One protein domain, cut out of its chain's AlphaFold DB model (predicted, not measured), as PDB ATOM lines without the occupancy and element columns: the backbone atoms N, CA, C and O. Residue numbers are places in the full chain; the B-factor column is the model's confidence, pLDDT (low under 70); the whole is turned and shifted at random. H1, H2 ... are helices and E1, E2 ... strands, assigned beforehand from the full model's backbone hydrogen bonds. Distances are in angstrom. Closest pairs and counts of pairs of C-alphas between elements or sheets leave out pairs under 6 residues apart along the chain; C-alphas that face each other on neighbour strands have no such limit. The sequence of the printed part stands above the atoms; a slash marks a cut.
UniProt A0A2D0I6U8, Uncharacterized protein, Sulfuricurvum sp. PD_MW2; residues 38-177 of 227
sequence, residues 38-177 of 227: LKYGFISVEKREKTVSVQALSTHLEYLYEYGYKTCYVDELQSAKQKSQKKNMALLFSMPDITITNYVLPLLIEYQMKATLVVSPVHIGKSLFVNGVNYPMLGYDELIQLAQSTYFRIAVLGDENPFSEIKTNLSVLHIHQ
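What this domain is: This is residues 38 to 177 of the 227 residues of an uncharacterized protein of Sulfuricurvum sp. PD_MW2 (UniProt A0A2D0I6U8). A small, twisted sheet of parallel strands, E1, E4, E5, E6 and E9, forms the core, with H1, H3 and H4 side by side along it and H2 on the face opposite H4. The hairpin E7 and E8 lies far out at one end, the small pair E2 and E3 lies by H1 and H3, and a tail without named elements folds back to E9. The printed part has 140 residues, with four named helices and nine named strands in the order E1 E2 E3 H1 E4 H2 E5 H3 E6 E7 E8 H4 E9, class mixed. It is compact, with a radius of gyration of the C-alphas of 15.0 A and spans of 41 by 37 by 28 A.

Where its parts are: In the branched sheet, E5 is residues 88 to 93, 17.0 A long, E6 115 to 119, 12.9 A, E9 152 to 156, 12.6 A, E1 38 to 40 and E4 70 to 72. C-alpha 38 is at (44.727, 10.223, 47.270) and C-alpha 156 at (46.261, 24.299, 36.081). H1 is residues 54 to 66, 18.2 A, H2 74 to 80, 9.7 A, H3 98 to 110, 18.5 A, and H4 140 to 148, 12.3 A. E2 is 42 to 44, E3 51 to 53, E7 127 to 130 and E8 133 to 136.

How they stand to each other: E5 has E1 on one side, N 40 to O 92 at 2.8 A, and E6 on the other, N 116 to O 91 at 2.8 A. E4 is parallel to E5, N 72 to O 89 at 2.9 A, and E9 to E6, N 117 to O 153 at 2.8 A. E4, H2, E5 and E5, H3, E6 are strand-helix-strand units, two parallel neighbours with a helix between, both right-handed crossovers. H2 has a height over the sheet of 7.6 A, H4 9.7 A, on opposite faces; H1 and H3 only graze it. H1 and H3 touch, Ser 58 to Leu 107 at 6.6 A between C-alphas, at a shallow tilt of 23 degrees, the same way. H1 and H4 have every O i to N i+4 pair within hydrogen-bond range; H3 has 7 of 9, and H2 1 of 3, with 3 of 4 O i to N i+3 pairs.

The domain as a whole: The farthest C-alphas, of Gln 82 and Gly 132, are 45.7 A apart. The printed part has no cut, and no link is long. Residue 50, residues 78 to 86 and residues 157 to 177 are under 70 in pLDDT.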
ATOM      1  N   LEU A  38      45.777   9.855  46.326       84.00
ATOM      2  CA  LEU A  38      44.727  10.223  47.270       84.00
ATOM      3  C   LEU A  38      44.180  11.601  46.900       84.00
ATOM      4  O   LEU A  38      44.914  12.591  46.929       84.00
ATOM      5  N   LYS A  39      42.896  11.664  46.537       85.81
ATOM      6  CA  LYS A  39      42.221  12.899  46.126       85.81
ATOM      7  C   LYS A  39      41.388  13.468  47.272       85.81
ATOM      8  O   LYS A  39      40.569  12.760  47.849       85.81
ATOM      9  N   TYR A  40      41.529  14.766  47.516       86.38
ATOM     10  CA  TYR A  40      40.730  15.533  48.463       86.38
ATOM     11  C   TYR A  40      39.902  16.598  47.733       86.38
ATOM     12  O   TYR A  40      40.378  17.281  46.816       86.38
ATOM     13  N   GLY A  41      38.633  16.704  48.127       86.81
ATOM     14  CA  GLY A  41      37.719  17.776  47.740       86.81
ATOM     15  C   GLY A  41      37.835  18.973  48.684       86.81
ATOM     16  O   GLY A  41      38.936  19.399  49.017       86.81
ATOM     17  N   PHE A  42      36.692  19.494  49.132       84.50
ATOM     18  CA  PHE A  42      36.643  20.557  50.134       84.50
ATOM     19  C   PHE A  42      37.132  20.071  51.498       84.50
ATOM     20  O   PHE A  42      36.720  19.004  51.971       84.50
ATOM     21  N   ILE A  43      37.952  20.895  52.148       87.69
ATOM     22  CA  ILE A  43      38.324  20.731  53.550       87.69
ATOM     23  C   ILE A  43      37.501  21.718  54.380       87.69
ATOM     24  O   ILE A  43      37.245  22.839  53.957       87.69
ATOM     25  N   SER A  44      37.043  21.301  55.556       85.94
ATOM     26  CA  SER A  44      36.210  22.141  56.419       85.94
ATOM     27  C   SER A  44      36.635  22.031  57.877       85.94
ATOM     28  O   SER A  44      37.029  20.971  58.357       85.94
ATOM     29  N   VAL A  45      36.544  23.134  58.616       85.94
ATOM     30  CA  VAL A  45      36.748  23.123  60.075       85.94
ATOM     31  C   VAL A  45      35.591  22.394  60.761       85.94
ATOM     32  O   VAL A  45      35.787  21.646  61.715       85.94
ATOM     33  N   GLU A  46      34.381  22.561  60.234       80.44
ATOM     34  CA  GLU A  46      33.169  21.923  60.741       80.44
ATOM     35  C   GLU A  46      32.828  20.679  59.923       80.44
ATOM     36  O   GLU A  46      33.028  20.644  58.707       80.44
ATOM     37  N   LYS A  47      32.249  19.662  60.566       72.38
ATOM     38  CA  LYS A  47      31.754  18.479  59.858       72.38
ATOM     39  C   LYS A  47      30.592  18.877  58.944       72.38
ATOM     40  O   LYS A  47      29.540  19.288  59.426       72.38
ATOM     41  N   ARG A  48      30.779  18.730  57.630       73.88
ATOM     42  CA  ARG A  48      29.766  19.021  56.606       73.88
ATOM     43  C   ARG A  48      29.703  17.896  55.586       73.88
ATOM     44  O   ARG A  48      30.683  17.177  55.382       73.88
ATOM     45  N   GLU A  49      28.550  17.742  54.948       70.31
ATOM     46  CA  GLU A  49      28.367  16.743  53.897       70.31
ATOM     47  C   GLU A  49      29.385  16.942  52.770       70.31
ATOM     48  O   GLU A  49      29.585  18.062  52.300       70.31
ATOM     49  N   LYS A  50      30.004  15.842  52.318       69.44
ATOM     50  CA  LYS A  50      30.949  15.815  51.185       69.44
ATOM     51  C   LYS A  50      32.185  16.712  51.369       69.44
ATOM     52  O   LYS A  50      32.779  17.162  50.391       69.44
ATOM     53  N   THR A  51      32.576  16.956  52.619       78.50
ATOM     54  CA  THR A  51      33.828  17.631  52.985       78.50
ATOM     55  C   THR A  51      34.647  16.739  53.907       78.50
ATOM     56  O   THR A  51      34.086  15.958  54.679       78.50
ATOM     57  N   VAL A  52      35.970  16.866  53.855       80.94
ATOM     58  CA  VAL A  52      36.865  16.245  54.838       80.94
ATOM     59  C   VAL A  52      37.133  17.265  55.937       80.94
ATOM     60  O   VAL A  52      37.450  18.418  55.650       80.94
ATOM     61  N   SER A  53      36.995  16.878  57.206       87.44
ATOM     62  CA  SER A  53      37.312  17.812  58.287       87.44
ATOM     63  C   SER A  53      38.823  18.023  58.406       87.44
ATOM     64  O   SER A  53      39.601  17.108  58.134       87.44
ATOM     65  N   VAL A  54      39.257  19.198  58.872       88.38
ATOM     66  CA  VAL A  54      40.685  19.467  59.145       88.38
ATOM     67  C   VAL A  54      41.269  18.421  60.100       88.38
ATOM     68  O   VAL A  54      42.372  17.930  59.877       88.38
ATOM     69  N   GLN A  55      40.510  18.022  61.125       85.19
ATOM     70  CA  GLN A  55      40.935  16.985  62.066       85.19
ATOM     71  C   GLN A  55      41.110  15.623  61.381       85.19
ATOM     72  O   GLN A  55      42.125  14.969  61.594       85.19
ATOM     73  N   ALA A  56      40.164  15.212  60.529       84.44
ATOM     74  CA  ALA A  56      40.272  13.949  59.801       84.44
ATOM     75  C   ALA A  56      41.457  13.957  58.827       84.44
ATOM     76  O   ALA A  56      42.172  12.962  58.725       84.44
ATOM     77  N   LEU A  57      41.699  15.087  58.151       87.69
ATOM     78  CA  LEU A  57      42.879  15.260  57.308       87.69
ATOM     79  C   LEU A  57      44.166  15.137  58.133       87.69
ATOM     80  O   LEU A  57      45.058  14.397  57.736       87.69
ATOM     81  N   SER A  58      44.247  15.808  59.284       88.38
ATOM     82  CA  SER A  58      45.410  15.735  60.177       88.38
ATOM     83  C   SER A  58      45.703  14.301  60.609       88.38
ATOM     84  O   SER A  58      46.820  13.836  60.414       88.38
ATOM     85  N   THR A  59      44.703  13.577  61.121       85.69
ATOM     86  CA  THR A  59      44.858  12.174  61.540       85.69
ATOM     87  C   THR A  59      45.283  11.275  60.379       85.69
ATOM     88  O   THR A  59      46.083  10.361  60.554       85.69
ATOM     89  N   HIS A  60      44.787  11.536  59.168       89.00
ATOM     90  CA  HIS A  60      45.192  10.766  57.998       89.00
ATOM     91  C   HIS A  60      46.651  11.038  57.604       89.00
ATOM     92  O   HIS A  60      47.393  10.098  57.325       89.00
ATOM     93  N   LEU A  61      47.089  12.299  57.599       90.00
ATOM     94  CA  LEU A  61      48.481  12.640  57.289       90.00
ATOM     95  C   LEU A  61      49.446  12.127  58.368       90.00
ATOM     96  O   LEU A  61      50.506  11.609  58.025       90.00
ATOM     97  N   GLU A  62      49.050  12.182  59.640       89.06
ATOM     98  CA  GLU A  62      49.783  11.582  60.759       89.06
ATOM     99  C   GLU A  62      49.968  10.076  60.553       89.06
ATOM    100  O   GLU A  62      51.094   9.587  60.552       89.06
ATOM    101  N   TYR A  63      48.886   9.351  60.251       87.25
ATOM    102  CA  TYR A  63      48.954   7.922  59.945       87.25
ATOM    103  C   TYR A  63      49.921   7.631  58.790       87.25
ATOM    104  O   TYR A  63      50.783   6.756  58.880       87.25
ATOM    105  N   LEU A  64      49.816   8.375  57.687       86.50
ATOM    106  CA  LEU A  64      50.712   8.192  56.548       86.50
ATOM    107  C   LEU A  64      52.179   8.412  56.953       86.50
ATOM    108  O   LEU A  64      53.052   7.633  56.561       86.50
ATOM    109  N   TYR A  65      52.444   9.428  57.770       89.38
ATOM    110  CA  TYR A  65      53.775   9.743  58.267       89.38
ATOM    111  C   TYR A  65      54.327   8.640  59.183       89.38
ATOM    112  O   TYR A  65      55.419   8.123  58.930       89.38
ATOM    113  N   GLU A  66      53.564   8.218  60.193       89.19
ATOM    114  CA  GLU A  66      53.962   7.184  61.157       89.19
ATOM    115  C   GLU A  66      54.233   5.835  60.487       89.19
ATOM    116  O   GLU A  66      55.186   5.127  60.824       89.19
ATOM    117  N   TYR A  67      53.444   5.497  59.466       86.19
ATOM    118  CA  TYR A  67      53.625   4.270  58.699       86.19
ATOM    119  C   TYR A  67      54.688   4.403  57.602       86.19
ATOM    120  O   TYR A  67      54.922   3.445  56.861       86.19
ATOM    121  N   GLY A  68      55.398   5.530  57.518       86.31
ATOM    122  CA  GLY A  68      56.548   5.725  56.637       86.31
ATOM    123  C   GLY A  68      56.186   5.886  55.162       86.31
ATOM    124  O   GLY A  68      56.998   5.535  54.298       86.31
ATOM    125  N   TYR A  69      54.978   6.370  54.867       85.31
ATOM    126  CA  TYR A  69      54.613   6.796  53.524       85.31
ATOM    127  C   TYR A  69      55.332   8.084  53.145       85.31
ATOM    128  O   TYR A  69      55.550   8.979  53.960       85.31
ATOM    129  N   LYS A  70      55.707   8.170  51.872       88.94
ATOM    130  CA  LYS A  70      56.284   9.362  51.264       88.94
ATOM    131  C   LYS A  70      55.380   9.838  50.151       88.94
ATOM    132  O   LYS A  70      54.835   9.039  49.389       88.94
ATOM    133  N   THR A  71      55.261  11.149  50.036       90.06
ATOM    134  CA  THR A  71      54.418  11.766  49.024       90.06
ATOM    135  C   THR A  71      55.262  12.442  47.949       90.06
ATOM    136  O   THR A  71      56.344  12.976  48.208       90.06
ATOM    137  N   CYS A  72      54.779  12.377  46.715       86.19
ATOM    138  CA  CYS A  72      55.373  13.005  45.541       86.19
ATOM    139  C   CYS A  72      54.320  13.825  44.793       86.19
ATOM    140  O   CYS A  72      53.116  13.709  45.053       86.19
ATOM    141  N   TYR A  73      54.770  14.675  43.877       85.50
ATOM    142  CA  TYR A  73      53.860  15.391  42.991       85.50
ATOM    143  C   TYR A  73      53.304  14.464  41.906       85.50
ATOM    144  O   TYR A  73      53.907  13.450  41.555       85.50
ATOM    145  N   VAL A  74      52.140  14.809  41.351       79.00
ATOM    146  CA  VAL A  74      51.478  13.970  40.338       79.00
ATOM    147  C   VAL A  74      52.314  13.833  39.060       79.00
ATOM    148  O   VAL A  74      52.343  12.764  38.456       79.00
ATOM    149  N   ASP A  75      53.034  14.876  38.655       75.19
ATOM    150  CA  ASP A  75      53.945  14.849  37.502       75.19
ATOM    151  C   ASP A  75      55.224  14.029  37.758       75.19
ATOM    152  O   ASP A  75      55.819  13.486  36.826       75.19
ATOM    153  N   GLU A  76      55.612  13.849  39.022       76.44
ATOM    154  CA  GLU A  76      56.717  12.975  39.420       76.44
ATOM    155  C   GLU A  76      56.338  11.485  39.332       76.44
ATOM    156  O   GLU A  76      57.234  10.640  39.273       76.44
ATOM    157  N   LEU A  77      55.046  11.131  39.250       71.25
ATOM    158  CA  LEU A  77      54.580   9.733  39.240       71.25
ATOM    159  C   LEU A  77      55.133   8.912  38.068       71.25
ATOM    160  O   LEU A  77      55.458   7.736  38.235       71.25
ATOM    161  N   GLN A  78      55.271   9.519  36.885       59.38
ATOM    162  CA  GLN A  78      55.821   8.830  35.710       59.38
ATOM    163  C   GLN A  78      57.301   8.478  35.894       59.38
ATOM    164  O   GLN A  78      57.733   7.402  35.482       59.38
ATOM    165  N   SER A  79      58.057   9.345  36.572       59.69
ATOM    166  CA  SER A  79      59.465   9.110  36.919       59.69
ATOM    167  C   SER A  79      59.605   8.196  38.145       59.69
ATOM    168  O   SER A  79      60.563   7.430  38.259       59.69
ATOM    169  N   ALA A  80      58.620   8.216  39.046       52.56
ATOM    170  CA  ALA A  80      58.563   7.374  40.237       52.56
ATOM    171  C   ALA A  80      58.327   5.888  39.919       52.56
ATOM    172  O   ALA A  80      58.677   5.042  40.742       52.56
ATOM    173  N   LYS A  81      57.853   5.548  38.706       50.88
ATOM    174  CA  LYS A  81      57.798   4.159  38.203       50.88
ATOM    175  C   LYS A  81      59.147   3.427  38.265       50.88
ATOM    176  O   LYS A  81      59.162   2.202  38.245       50.88
ATOM    177  N   GLN A  82      60.271   4.142  38.377       45.62
ATOM    178  CA  GLN A  82      61.601   3.539  38.513       45.62
ATOM    179  C   GLN A  82      62.049   3.267  39.958       45.62
ATOM    180  O   GLN A  82      63.127   2.708  40.157       45.62
ATOM    181  N   LYS A  83      61.259   3.609  40.985       47.22
ATOM    182  CA  LYS A  83      61.593   3.271  42.376       47.22
ATOM    183  C   LYS A  83      60.453   2.494  43.014       47.22
ATOM    184  O   LYS A  83      59.456   3.064  43.440       47.22
ATOM    185  N   SER A  84      60.670   1.188  43.127       47.19
ATOM    186  CA  SER A  84      59.898   0.161  43.842       47.19
ATOM    187  C   SER A  84      59.742   0.406  45.356       47.19
ATOM    188  O   SER A  84      59.773  -0.519  46.169       47.19
ATOM    189  N   GLN A  85      59.590   1.656  45.787       57.25
ATOM    190  CA  GLN A  85      59.323   1.970  47.178       57.25
ATOM    191  C   GLN A  85      57.835   1.741  47.428       57.25
ATOM    192  O   GLN A  85      57.002   2.568  47.073       57.25
ATOM    193  N   LYS A  86      57.520   0.610  48.069       61.97
ATOM    194  CA  LYS A  86      56.173   0.141  48.453       61.97
ATOM    195  C   LYS A  86      55.326   1.139  49.274       61.97
ATOM    196  O   LYS A  86      54.234   0.787  49.697       61.97
ATOM    197  N   LYS A  87      55.824   2.351  49.543       75.00
ATOM    198  CA  LYS A  87      55.189   3.380  50.377       75.00
ATOM    199  C   LYS A  87      55.220   4.782  49.748       75.00
ATOM    200  O   LYS A  87      55.137   5.771  50.468       75.00
ATOM    201  N   ASN A  88      55.355   4.887  48.428       79.19
ATOM    202  CA  ASN A  88      55.201   6.165  47.731       79.19
ATOM    203  C   ASN A  88      53.743   6.365  47.298       79.19
ATOM    204  O   ASN A  88      53.095   5.409  46.880       79.19
ATOM    205  N   MET A  89      53.246   7.596  47.384       84.00
ATOM    206  CA  MET A  89      51.917   7.996  46.906       84.00
ATOM    207  C   MET A  89      51.906   9.458  46.448       84.00
ATOM    208  O   MET A  89      52.876  10.186  46.658       84.00
ATOM    209  N   ALA A  90      50.815   9.910  45.838       83.81
ATOM    210  CA  ALA A  90      50.574  11.327  45.575       83.81
ATOM    211  C   ALA A  90      49.328  11.815  46.316       83.81
ATOM    212  O   ALA A  90      48.324  11.109  46.396       83.81
ATOM    213  N   LEU A  91      49.389  13.047  46.819       88.06
ATOM    214  CA  LEU A  91      48.233  13.755  47.364       88.06
ATOM    215  C   LEU A  91      47.753  14.777  46.333       88.06
ATOM    216  O   LEU A  91      48.558  15.548  45.804       88.06
ATOM    217  N   LEU A  92      46.453  14.793  46.054       87.06
ATOM    218  CA  LEU A  92      45.828  15.683  45.083       87.06
ATOM    219  C   LEU A  92      44.673  16.447  45.732       87.06
ATOM    220  O   LEU A  92      43.673  15.849  46.111       87.06
ATOM    221  N   PHE A  93      44.768  17.769  45.804       89.81
ATOM    222  CA  PHE A  93      43.682  18.635  46.260       89.81
ATOM    223  C   PHE A  93      42.985  19.239  45.046       89.81
ATOM    224  O   PHE A  93      43.631  19.818  44.178       89.81
ATOM    225  N   SER A  94      41.669  19.069  44.961       85.12
ATOM    226  CA  SER A  94      40.869  19.481  43.797       85.12
ATOM    227  C   SER A  94      40.116  20.799  43.980       85.12
ATOM    228  O   SER A  94      39.476  21.260  43.038       85.12
ATOM    229  N   MET A  95      40.200  21.398  45.171       85.81
ATOM    230  CA  MET A  95      39.529  22.650  45.517       85.81
ATOM    231  C   MET A  95      40.557  23.659  46.047       85.81
ATOM    232  O   MET A  95      41.090  23.451  47.137       85.81
ATOM    233  N   PRO A  96      40.871  24.731  45.295       89.44
ATOM    234  CA  PRO A  96      41.830  25.749  45.708       89.44
ATOM    235  C   PRO A  96      41.144  26.815  46.562       89.44
ATOM    236  O   PRO A  96      41.045  27.967  46.153       89.44
ATOM    237  N   ASP A  97      40.627  26.430  47.726       92.56
ATOM    238  CA  ASP A  97      40.000  27.359  48.667       92.56
ATOM    239  C   ASP A  97      40.963  27.812  49.775       92.56
ATOM    240  O   ASP A  97      42.083  27.314  49.914       92.56
ATOM    241  N   ILE A  98      40.525  28.777  50.581       94.31
ATOM    242  CA  ILE A  98      41.340  29.359  51.657       94.31
ATOM    243  C   ILE A  98      41.791  28.339  52.718       94.31
ATOM    244  O   ILE A  98      42.731  28.584  53.476       94.31
ATOM    245  N   THR A  99      41.150  27.168  52.794       94.12
ATOM    246  CA  THR A  99      41.565  26.133  53.747       94.12
ATOM    247  C   THR A  99      42.895  25.498  53.358       94.12
ATOM    248  O   THR A  99      43.627  25.030  54.235       94.12
ATOM    249  N   ILE A 100      43.262  25.560  52.073       96.81
ATOM    250  CA  ILE A 100      44.552  25.083  51.578       96.81
ATOM    251  C   ILE A 100      45.706  25.822  52.259       96.81
ATOM    252  O   ILE A 100      46.618  25.185  52.781       96.81
ATOM    253  N   THR A 101      45.665  27.152  52.304       96.19
ATOM    254  CA  THR A 101      46.722  27.953  52.938       96.19
ATOM    255  C   THR A 101      46.637  27.900  54.459       96.19
ATOM    256  O   THR A 101      47.667  27.807  55.124       96.19
ATOM    257  N   ASN A 102      45.423  27.926  55.017       95.94
ATOM    258  CA  ASN A 102      45.226  28.076  56.461       95.94
ATOM    259  C   ASN A 102      45.412  26.774  57.251       95.94
ATOM    260  O   ASN A 102      45.767  26.831  58.426       95.94
ATOM    261  N   TYR A 103      45.160  25.617  56.630       96.12
ATOM    262  CA  TYR A 103      45.161  24.325  57.322       96.12
ATOM    263  C   TYR A 103      45.989  23.269  56.598       96.12
ATOM    264  O   TYR A 103      46.807  22.605  57.230       96.12
ATOM    265  N   VAL A 104      45.827  23.119  55.281       96.94
ATOM    266  CA  VAL A 104      46.508  22.036  54.553       96.94
ATOM    267  C   VAL A 104      48.015  22.273  54.472       96.94
ATOM    268  O   VAL A 104      48.782  21.372  54.794       96.94
ATOM    269  N   LEU A 105      48.458  23.473  54.085       97.31
ATOM    270  CA  LEU A 105      49.882  23.798  53.979       97.31
ATOM    271  C   LEU A 105      50.636  23.573  55.308       97.31
ATOM    272  O   LEU A 105      51.656  22.885  55.268       97.31
ATOM    273  N   PRO A 106      50.163  24.066  56.473       97.69
ATOM    274  CA  PRO A 106      50.784  23.754  57.761       97.69
ATOM    275  C   PRO A 106      50.929  22.252  58.034       97.69
ATOM    276  O   PRO A 106      52.010  21.817  58.422       97.69
ATOM    277  N   LEU A 107      49.887  21.454  57.772       97.81
ATOM    278  CA  LEU A 107      49.932  20.002  57.982       97.81
ATOM    279  C   LEU A 107      50.941  19.319  57.047       97.81
ATOM    280  O   LEU A 107      51.684  18.431  57.458       97.81
ATOM    281  N   LEU A 108      51.007  19.746  55.785       97.69
ATOM    282  CA  LEU A 108      52.001  19.239  54.839       97.69
ATOM    283  C   LEU A 108      53.434  19.572  55.276       97.69
ATOM    284  O   LEU A 108      54.326  18.737  55.121       97.69
ATOM    285  N   ILE A 109      53.659  20.759  55.848       97.25
ATOM    286  CA  ILE A 109      54.956  21.149  56.419       97.25
ATOM    287  C   ILE A 109      55.308  20.252  57.608       97.25
ATOM    288  O   ILE A 109      56.415  19.711  57.649       97.25
ATOM    289  N   GLU A 110      54.369  20.076  58.540       97.50
ATOM    290  CA  GLU A 110      54.536  19.281  59.762       97.50
ATOM    291  C   GLU A 110      54.950  17.837  59.455       97.50
ATOM    292  O   GLU A 110      55.947  17.351  59.990       97.50
ATOM    293  N   TYR A 111      54.258  17.190  58.515       96.38
ATOM    294  CA  TYR A 111      54.522  15.799  58.131       96.38
ATOM    295  C   TYR A 111      55.511  15.646  56.966       96.38
ATOM    296  O   TYR A 111      55.723  14.541  56.469       96.38
ATOM    297  N   GLN A 112      56.134  16.741  56.520       96.25
ATOM    298  CA  GLN A 112      57.088  16.771  55.403       96.25
ATOM    299  C   GLN A 112      56.542  16.156  54.100       96.25
ATOM    300  O   GLN A 112      57.251  15.459  53.369       96.25
ATOM    301  N   MET A 113      55.269  16.416  53.800       95.38
ATOM    302  CA  MET A 113      54.545  15.827  52.678       95.38
ATOM    303  C   MET A 113      54.351  16.807  51.522       95.38
ATOM    304  O   MET A 113      53.953  17.949  51.700       95.38
ATOM    305  N   LYS A 114      54.563  16.325  50.300       94.75
ATOM    306  CA  LYS A 114      54.235  17.016  49.056       94.75
ATOM    307  C   LYS A 114      52.805  16.726  48.600       94.75
ATOM    308  O   LYS A 114      52.303  15.613  48.757       94.75
ATOM    309  N   ALA A 115      52.184  17.708  47.959       94.62
ATOM    310  CA  ALA A 115      50.876  17.586  47.340       94.62
ATOM    311  C   ALA A 115      50.796  18.360  46.019       94.62
ATOM    312  O   ALA A 115      51.568  19.278  45.750       94.62
ATOM    313  N   THR A 116      49.834  17.989  45.182       89.25
ATOM    314  CA  THR A 116      49.459  18.737  43.979       89.25
ATOM    315  C   THR A 116      48.111  19.407  44.213       89.25
ATOM    316  O   THR A 116      47.169  18.752  44.651       89.25
ATOM    317  N   LEU A 117      48.006  20.702  43.924       92.31
ATOM    318  CA  LEU A 117      46.757  21.455  43.944       92.31
ATOM    319  C   LEU A 117      46.280  21.675  42.511       92.31
ATOM    320  O   LEU A 117      47.002  22.242  41.694       92.31
ATOM    321  N   VAL A 118      45.059  21.245  42.220       85.50
ATOM    322  CA  VAL A 118      44.407  21.482  40.934       85.50
ATOM    323  C   VAL A 118      43.675  22.812  40.983       85.50
ATOM    324  O   VAL A 118      42.855  23.049  41.869       85.50
ATOM    325  N   VAL A 119      43.954  23.670  40.009       81.94
ATOM    326  CA  VAL A 119      43.374  25.006  39.910       81.94
ATOM    327  C   VAL A 119      42.642  25.138  38.589       81.94
ATOM    328  O   VAL A 119      43.209  24.907  37.527       81.94
ATOM    329  N   SER A 120      41.385  25.566  38.658       80.31
ATOM    330  CA  SER A 120      40.649  26.025  37.485       80.31
ATOM    331  C   SER A 120      40.737  27.554  37.406       80.31
ATOM    332  O   SER A 120      40.268  28.213  38.343       80.31
ATOM    333  N   PRO A 121      41.294  28.140  36.327       77.19
ATOM    334  CA  PRO A 121      41.447  29.591  36.186       77.19
ATOM    335  C   PRO A 121      40.146  30.372  36.393       77.19
ATOM    336  O   PRO A 121      40.148  31.459  36.964       77.19
ATOM    337  N   VAL A 122      39.004  29.789  36.006       79.94
ATOM    338  CA  VAL A 122      37.690  30.443  36.107       79.94
ATOM    339  C   VAL A 122      37.246  30.715  37.547       79.94
ATOM    340  O   VAL A 122      36.329  31.516  37.734       79.94
ATOM    341  N   HIS A 123      37.871  30.080  38.546       82.00
ATOM    342  CA  HIS A 123      37.528  30.207  39.965       82.00
ATOM    343  C   HIS A 123      38.537  31.025  40.785       82.00
ATOM    344  O   HIS A 123      38.242  31.330  41.937       82.00
ATOM    345  N   ILE A 124      39.691  31.406  40.226       86.06
ATOM    346  CA  ILE A 124      40.738  32.131  40.968       86.06
ATOM    347  C   ILE A 124      40.195  33.469  41.486       86.06
ATOM    348  O   ILE A 124      39.605  34.244  40.731       86.06
ATOM    349  N   GLY A 125      40.384  33.726  42.782       88.06
ATOM    350  CA  GLY A 125      39.946  34.944  43.471       88.06
ATOM    351  C   GLY A 125      38.426  35.112  43.578       88.06
ATOM    352  O   GLY A 125      37.955  36.192  43.933       88.06
ATOM    353  N   LYS A 126      37.642  34.078  43.245       88.94
ATOM    354  CA  LYS A 126      36.175  34.104  43.319       88.94
ATOM    355  C   LYS A 126      35.657  33.343  44.533       88.94
ATOM    356  O   LYS A 126      36.356  32.565  45.167       88.94
ATOM    357  N   SER A 127      34.380  33.531  44.823       88.44
ATOM    358  CA  SER A 127      33.637  32.719  45.782       88.44
ATOM    359  C   SER A 127      32.862  31.625  45.058       88.44
ATOM    360  O   SER A 127      32.160  31.910  44.087       88.44
ATOM    361  N   LEU A 128      32.954  30.390  45.547       81.88
ATOM    362  CA  LEU A 128      32.152  29.273  45.061       81.88
ATOM    363  C   LEU A 128      31.089  28.913  46.101       81.88
ATOM    364  O   LEU A 128      31.408  28.599  47.244       81.88
ATOM    365  N   PHE A 129      29.821  28.936  45.695       81.38
ATOM    366  CA  PHE A 129      28.704  28.581  46.564       81.38
ATOM    367  C   PHE A 129      28.277  27.137  46.318       81.38
ATOM    368  O   PHE A 129      27.806  26.801  45.233       81.38
ATOM    369  N   VAL A 130      28.413  26.286  47.333       76.00
ATOM    370  CA  VAL A 130      28.016  24.874  47.271       76.00
ATOM    371  C   VAL A 130      27.197  24.547  48.509       76.00
ATOM    372  O   VAL A 130      27.650  24.769  49.627       76.00
ATOM    373  N   ASN A 131      25.983  24.025  48.317       76.00
ATOM    374  CA  ASN A 131      25.082  23.607  49.401       76.00
ATOM    375  C   ASN A 131      24.866  24.691  50.479       76.00
ATOM    376  O   ASN A 131      24.877  24.406  51.672       76.00
ATOM    377  N   GLY A 132      24.712  25.952  50.060       78.31
ATOM    378  CA  GLY A 132      24.501  27.082  50.974       78.31
ATOM    379  C   GLY A 132      25.761  27.574  51.697       78.31
ATOM    380  O   GLY A 132      25.672  28.485  52.514       78.31
ATOM    381  N   VAL A 133      26.932  27.017  51.385       80.19
ATOM    382  CA  VAL A 133      28.221  27.443  51.933       80.19
ATOM    383  C   VAL A 133      28.990  28.238  50.889       80.19
ATOM    384  O   VAL A 133      29.111  27.804  49.745       80.19
ATOM    385  N   ASN A 134      29.540  29.379  51.301       86.75
ATOM    386  CA  ASN A 134      30.495  30.141  50.507       86.75
ATOM    387  C   ASN A 134      31.924  29.647  50.777       86.75
ATOM    388  O   ASN A 134      32.392  29.728  51.912       86.75
ATOM    389  N   TYR A 135      32.609  29.187  49.734       86.50
ATOM    390  CA  TYR A 135      34.023  28.840  49.760       86.50
ATOM    391  C   TYR A 135      34.820  29.941  49.047       86.50
ATOM    392  O   TYR A 135      34.707  30.078  47.824       86.50
ATOM    393  N   PRO A 136      35.613  30.752  49.771       92.94
ATOM    394  CA  PRO A 136      36.513  31.719  49.155       92.94
ATOM    395  C   PRO A 136      37.651  30.964  48.467       92.94
ATOM    396  O   PRO A 136      38.410  30.252  49.131       92.94
ATOM    397  N   MET A 137      37.750  31.087  47.146       91.81
ATOM    398  CA  MET A 137      38.846  30.510  46.373       91.81
ATOM    399  C   MET A 137      40.093  31.380  46.504       91.81
ATOM    400  O   MET A 137      40.003  32.600  46.645       91.81
ATOM    401  N   LEU A 138      41.256  30.747  46.419       93.81
ATOM    402  CA  LEU A 138      42.548  31.419  46.428       93.81
ATOM    403  C   LEU A 138      42.675  32.373  45.237       93.81
ATOM    404  O   LEU A 138      42.261  32.049  44.117       93.81
ATOM    405  N   GLY A 139      43.255  33.544  45.483       92.50
ATOM    406  CA  GLY A 139      43.657  34.491  44.457       92.50
ATOM    407  C   GLY A 139      45.012  34.135  43.848       92.50
ATOM    408  O   GLY A 139      45.635  33.119  44.164       92.50
ATOM    409  N   TYR A 140      45.468  34.983  42.927       88.75
ATOM    410  CA  TYR A 140      46.755  34.792  42.260       88.75
ATOM    411  C   TYR A 140      47.926  34.845  43.240       88.75
ATOM    412  O   TYR A 140      48.809  33.994  43.161       88.75
ATOM    413  N   ASP A 141      47.912  35.787  44.182       90.38
ATOM    414  CA  ASP A 141      49.008  35.971  45.133       90.38
ATOM    415  C   ASP A 141      49.186  34.746  46.035       90.38
ATOM    416  O   ASP A 141      50.309  34.269  46.214       90.38
ATOM    417  N   GLU A 142      48.094  34.171  46.546       93.25
ATOM    418  CA  GLU A 142      48.161  32.953  47.355       93.25
ATOM    419  C   GLU A 142      48.640  31.753  46.530       93.25
ATOM    420  O   GLU A 142      49.458  30.959  46.997       93.25
ATOM    421  N   LEU A 143      48.181  31.622  45.282       90.44
ATOM    422  CA  LEU A 143      48.611  30.540  44.393       90.44
ATOM    423  C   LEU A 143      50.095  30.650  44.019       90.44
ATOM    424  O   LEU A 143      50.784  29.630  43.964       90.44
ATOM    425  N   ILE A 144      50.610  31.867  43.822       87.06
ATOM    426  CA  ILE A 144      52.038  32.121  43.590       87.06
ATOM    427  C   ILE A 144      52.853  31.726  44.823       87.06
ATOM    428  O   ILE A 144      53.863  31.035  44.687       87.06
ATOM    429  N   GLN A 145      52.405  32.098  46.025       89.75
ATOM    430  CA  GLN A 145      53.069  31.706  47.271       89.75
ATOM    431  C   GLN A 145      53.097  30.181  47.442       89.75
ATOM    432  O   GLN A 145      54.142  29.608  47.759       89.75
ATOM    433  N   LEU A 146      51.982  29.498  47.163       91.31
ATOM    434  CA  LEU A 146      51.927  28.035  47.194       91.31
ATOM    435  C   LEU A 146      52.868  27.404  46.161       91.31
ATOM    436  O   LEU A 146      53.573  26.453  46.494       91.31
ATOM    437  N   ALA A 147      52.938  27.949  44.944       85.81
ATOM    438  CA  ALA A 147      53.828  27.471  43.883       85.81
ATOM    439  C   ALA A 147      55.322  27.686  44.179       85.81
ATOM    440  O   ALA A 147      56.175  27.000  43.612       85.81
ATOM    441  N   GLN A 148      55.659  28.651  45.036       86.06
ATOM    442  CA  GLN A 148      57.021  28.870  45.527       86.06
ATOM    443  C   GLN A 148      57.373  27.953  46.707       86.06
ATOM    444  O   GLN A 148      58.551  27.787  47.028       86.06
ATOM    445  N   SER A 149      56.377  27.331  47.347       89.00
ATOM    446  CA  SER A 149      56.609  26.369  48.421       89.00
ATOM    447  C   SER A 149      57.229  25.068  47.896       89.00
ATOM    448  O   SER A 149      57.028  24.663  46.754       89.00
ATOM    449  N   THR A 150      57.951  24.354  48.762       92.00
ATOM    450  CA  THR A 150      58.430  22.984  48.470       92.00
ATOM    451  C   THR A 150      57.346  21.921  48.711       92.00
ATOM    452  O   THR A 150      57.573  20.736  48.488       92.00
ATOM    453  N   TYR A 151      56.152  22.314  49.157       95.00
ATOM    454  CA  TYR A 151      55.099  21.384  49.580       95.00
ATOM    455  C   TYR A 151      53.968  21.271  48.562       95.00
ATOM    456  O   TYR A 151      53.347  20.216  48.471       95.00
ATOM    457  N   PHE A 152      53.756  22.294  47.731       93.62
ATOM    458  CA  PHE A 152      52.757  22.264  46.669       93.62
ATOM    459  C   PHE A 152      53.356  22.334  45.268       93.62
ATOM    460  O   PHE A 152      54.251  23.123  44.985       93.62
ATOM    461  N   ARG A 153      52.763  21.546  44.370       88.38
ATOM    462  CA  ARG A 153      52.772  21.782  42.926       88.38
ATOM    463  C   ARG A 153      51.404  22.304  42.519       88.38
ATOM    464  O   ARG A 153      50.401  21.712  42.908       88.38
ATOM    465  N   ILE A 154      51.342  23.352  41.707       86.12
ATOM    466  CA  ILE A 154      50.072  23.782  41.113       86.12
ATOM    467  C   ILE A 154      49.929  23.141  39.735       86.12
ATOM    468  O   ILE A 154      50.822  23.274  38.895       86.12
ATOM    469  N   ALA A 155      48.803  22.461  39.529       82.00
ATOM    470  CA  ALA A 155      48.351  21.922  38.257       82.00
ATOM    471  C   ALA A 155      47.156  22.747  37.766       82.00
ATOM    472  O   ALA A 155      46.094  22.743  38.386       82.00
ATOM    473  N   VAL A 156      47.326  23.469  36.662       74.56
ATOM    474  CA  VAL A 156      46.261  24.299  36.081       74.56
ATOM    475  C   VAL A 156      45.428  23.470  35.104       74.56
ATOM    476  O   VAL A 156      45.990  22.768  34.268       74.56
ATOM    477  N   LEU A 157      44.100  23.549  35.212       69.25
ATOM    478  CA  LEU A 157      43.164  22.970  34.249       69.25
ATOM    479  C   LEU A 157      42.888  23.948  33.107       69.25
ATOM    480  O   LEU A 157      42.522  25.096  33.354       69.25
ATOM    481  N   GLY A 158      42.962  23.451  31.874       62.41
ATOM    482  CA  GLY A 158      42.696  24.219  30.657       62.41
ATOM    483  C   GLY A 158      43.962  24.518  29.855       62.41
ATOM    484  O   GLY A 158      45.070  24.188  30.274       62.41
ATOM    485  N   ASP A 159      43.767  25.125  28.687       53.19
ATOM    486  CA  ASP A 159      44.842  25.379  27.717       53.19
ATOM    487  C   ASP A 159      45.644  26.653  28.035       53.19
ATOM    488  O   ASP A 159      46.754  26.848  27.541       53.19
ATOM    489  N   GLU A 160      45.101  27.519  28.890       56.25
ATOM    490  CA  GLU A 160      45.739  28.765  29.295       56.25
ATOM    491  C   GLU A 160      46.421  28.599  30.654       56.25
ATOM    492  O   GLU A 160      45.787  28.270  31.657       56.25
ATOM    493  N   ASN A 161      47.731  28.863  30.698       62.31
ATOM    494  CA  ASN A 161      48.460  29.001  31.952       62.31
ATOM    495  C   ASN A 161      48.469  30.484  32.364       62.31
ATOM    496  O   ASN A 161      49.298  31.244  31.845       62.31
ATOM    497  N   PRO A 162      47.616  30.906  33.317       60.88
ATOM    498  CA  PRO A 162      47.538  32.305  33.725       60.88
ATOM    499  C   PRO A 162      48.775  32.752  34.524       60.88
ATOM    500  O   PRO A 162      48.906  33.918  34.869       60.88
ATOM    501  N   PHE A 163      49.703  31.834  34.800       62.84
ATOM    502  CA  PHE A 163      50.963  32.096  35.484       62.84
ATOM    503  C   PHE A 163      52.180  32.018  34.546       62.84
ATOM    504  O   PHE A 163      53.311  31.897  35.012       62.84
ATOM    505  N   SER A 164      51.972  32.025  33.225       57.72
ATOM    506  CA  SER A 164      53.037  31.878  32.215       57.72
ATOM    507  C   SER A 164      54.157  32.925  32.315       57.72
ATOM    508  O   SER A 164      55.293  32.642  31.936       57.72
ATOM    509  N   GLU A 165      53.877  34.097  32.886       51.81
ATOM    510  CA  GLU A 165      54.861  35.163  33.114       51.81
ATOM    511  C   GLU A 165      55.734  34.940  34.364       51.81
ATOM    512  O   GLU A 165      56.723  35.643  34.580       51.81
ATOM    513  N   ILE A 166      55.412  33.936  35.184       53.31
ATOM    514  CA  ILE A 166      56.065  33.688  36.468       53.31
ATOM    515  C   ILE A 166      56.968  32.456  36.347       53.31
ATOM    516  O   ILE A 166      56.515  31.336  36.107       53.31
ATOM    517  N   LYS A 167      58.280  32.649  36.555       48.81
ATOM    518  CA  LYS A 167      59.272  31.562  36.679       48.81
ATOM    519  C   LYS A 167      59.092  30.818  38.007       48.81
ATOM    520  O   LYS A 167      59.916  30.923  38.910       48.81
ATOM    521  N   THR A 168      57.994  30.093  38.143       50.34
ATOM    522  CA  THR A 168      57.648  29.304  39.333       50.34
ATOM    523  C   THR A 168      57.715  27.811  39.055       50.34
ATOM    524  O   THR A 168      57.681  27.377  37.902       50.34
ATOM    525  N   ASN A 169      57.757  27.013  40.126       50.50
ATOM    526  CA  ASN A 169      57.556  25.569  40.065       50.50
ATOM    527  C   ASN A 169      56.081  25.255  39.757       50.50
ATOM    528  O   ASN A 169      55.366  24.621  40.529       50.50
ATOM    529  N   LEU A 170      55.622  25.646  38.575       53.41
ATOM    530  CA  LEU A 170      54.311  25.298  38.051       53.41
ATOM    531  C   LEU A 170      54.470  24.158  37.070       53.41
ATOM    532  O   LEU A 170      55.409  24.145  36.276       53.41
ATOM    533  N   SER A 171      53.577  23.190  37.163       48.69
ATOM    534  CA  SER A 171      53.482  22.141  36.164       48.69
ATOM    535  C   SER A 171      52.152  22.357  35.480       48.69
ATOM    536  O   SER A 171      51.099  22.188  36.090       48.69
ATOM    537  N   VAL A 172      52.184  22.778  34.216       44.91
ATOM    538  CA  VAL A 172      50.966  22.793  33.403       44.91
ATOM    539  C   VAL A 172      50.650  21.341  33.098       44.91
ATOM    540  O   VAL A 172      51.173  20.745  32.153       44.91
ATOM    541  N   LEU A 173      49.855  20.740  33.978       42.41
ATOM    542  CA  LEU A 173      49.387  19.387  33.793       42.41
ATOM    543  C   LEU A 173      48.296  19.461  32.731       42.41
ATOM    544  O   LEU A 173      47.130  19.706  33.026       42.41
ATOM    545  N   HIS A 174      48.704  19.271  31.478       35.91
ATOM    546  CA  HIS A 174      47.777  19.011  30.390       35.91
ATOM    547  C   HIS A 174      47.134  17.662  30.695       35.91
ATOM    548  O   HIS A 174      47.666  16.606  30.345       35.91
ATOM    549  N   ILE A 175      46.014  17.675  31.417       37.00
ATOM    550  CA  ILE A 175      45.182  16.489  31.573       37.00
ATOM    551  C   ILE A 175      44.503  16.275  30.219       37.00
ATOM    552  O   ILE A 175      43.341  16.623  30.017       37.00
ATOM    553  N   HIS A 176      45.242  15.714  29.259       30.00
ATOM    554  CA  HIS A 176      44.614  15.082  28.112       30.00
ATOM    555  C   HIS A 176      43.732  13.964  28.661       30.00
ATOM    556  O   HIS A 176      44.176  13.133  29.452       30.00
ATOM    557  N   GLN A 177      42.459  13.993  28.268       31.56
ATOM    558  CA  GLN A 177      41.332  13.233  28.816       31.56
ATOM    559  C   GLN A 177      41.458  11.695  28.737       31.56
ATOM    560  O   GLN A 177      40.460  10.994  28.887       31.56
TER     561      GLN A 177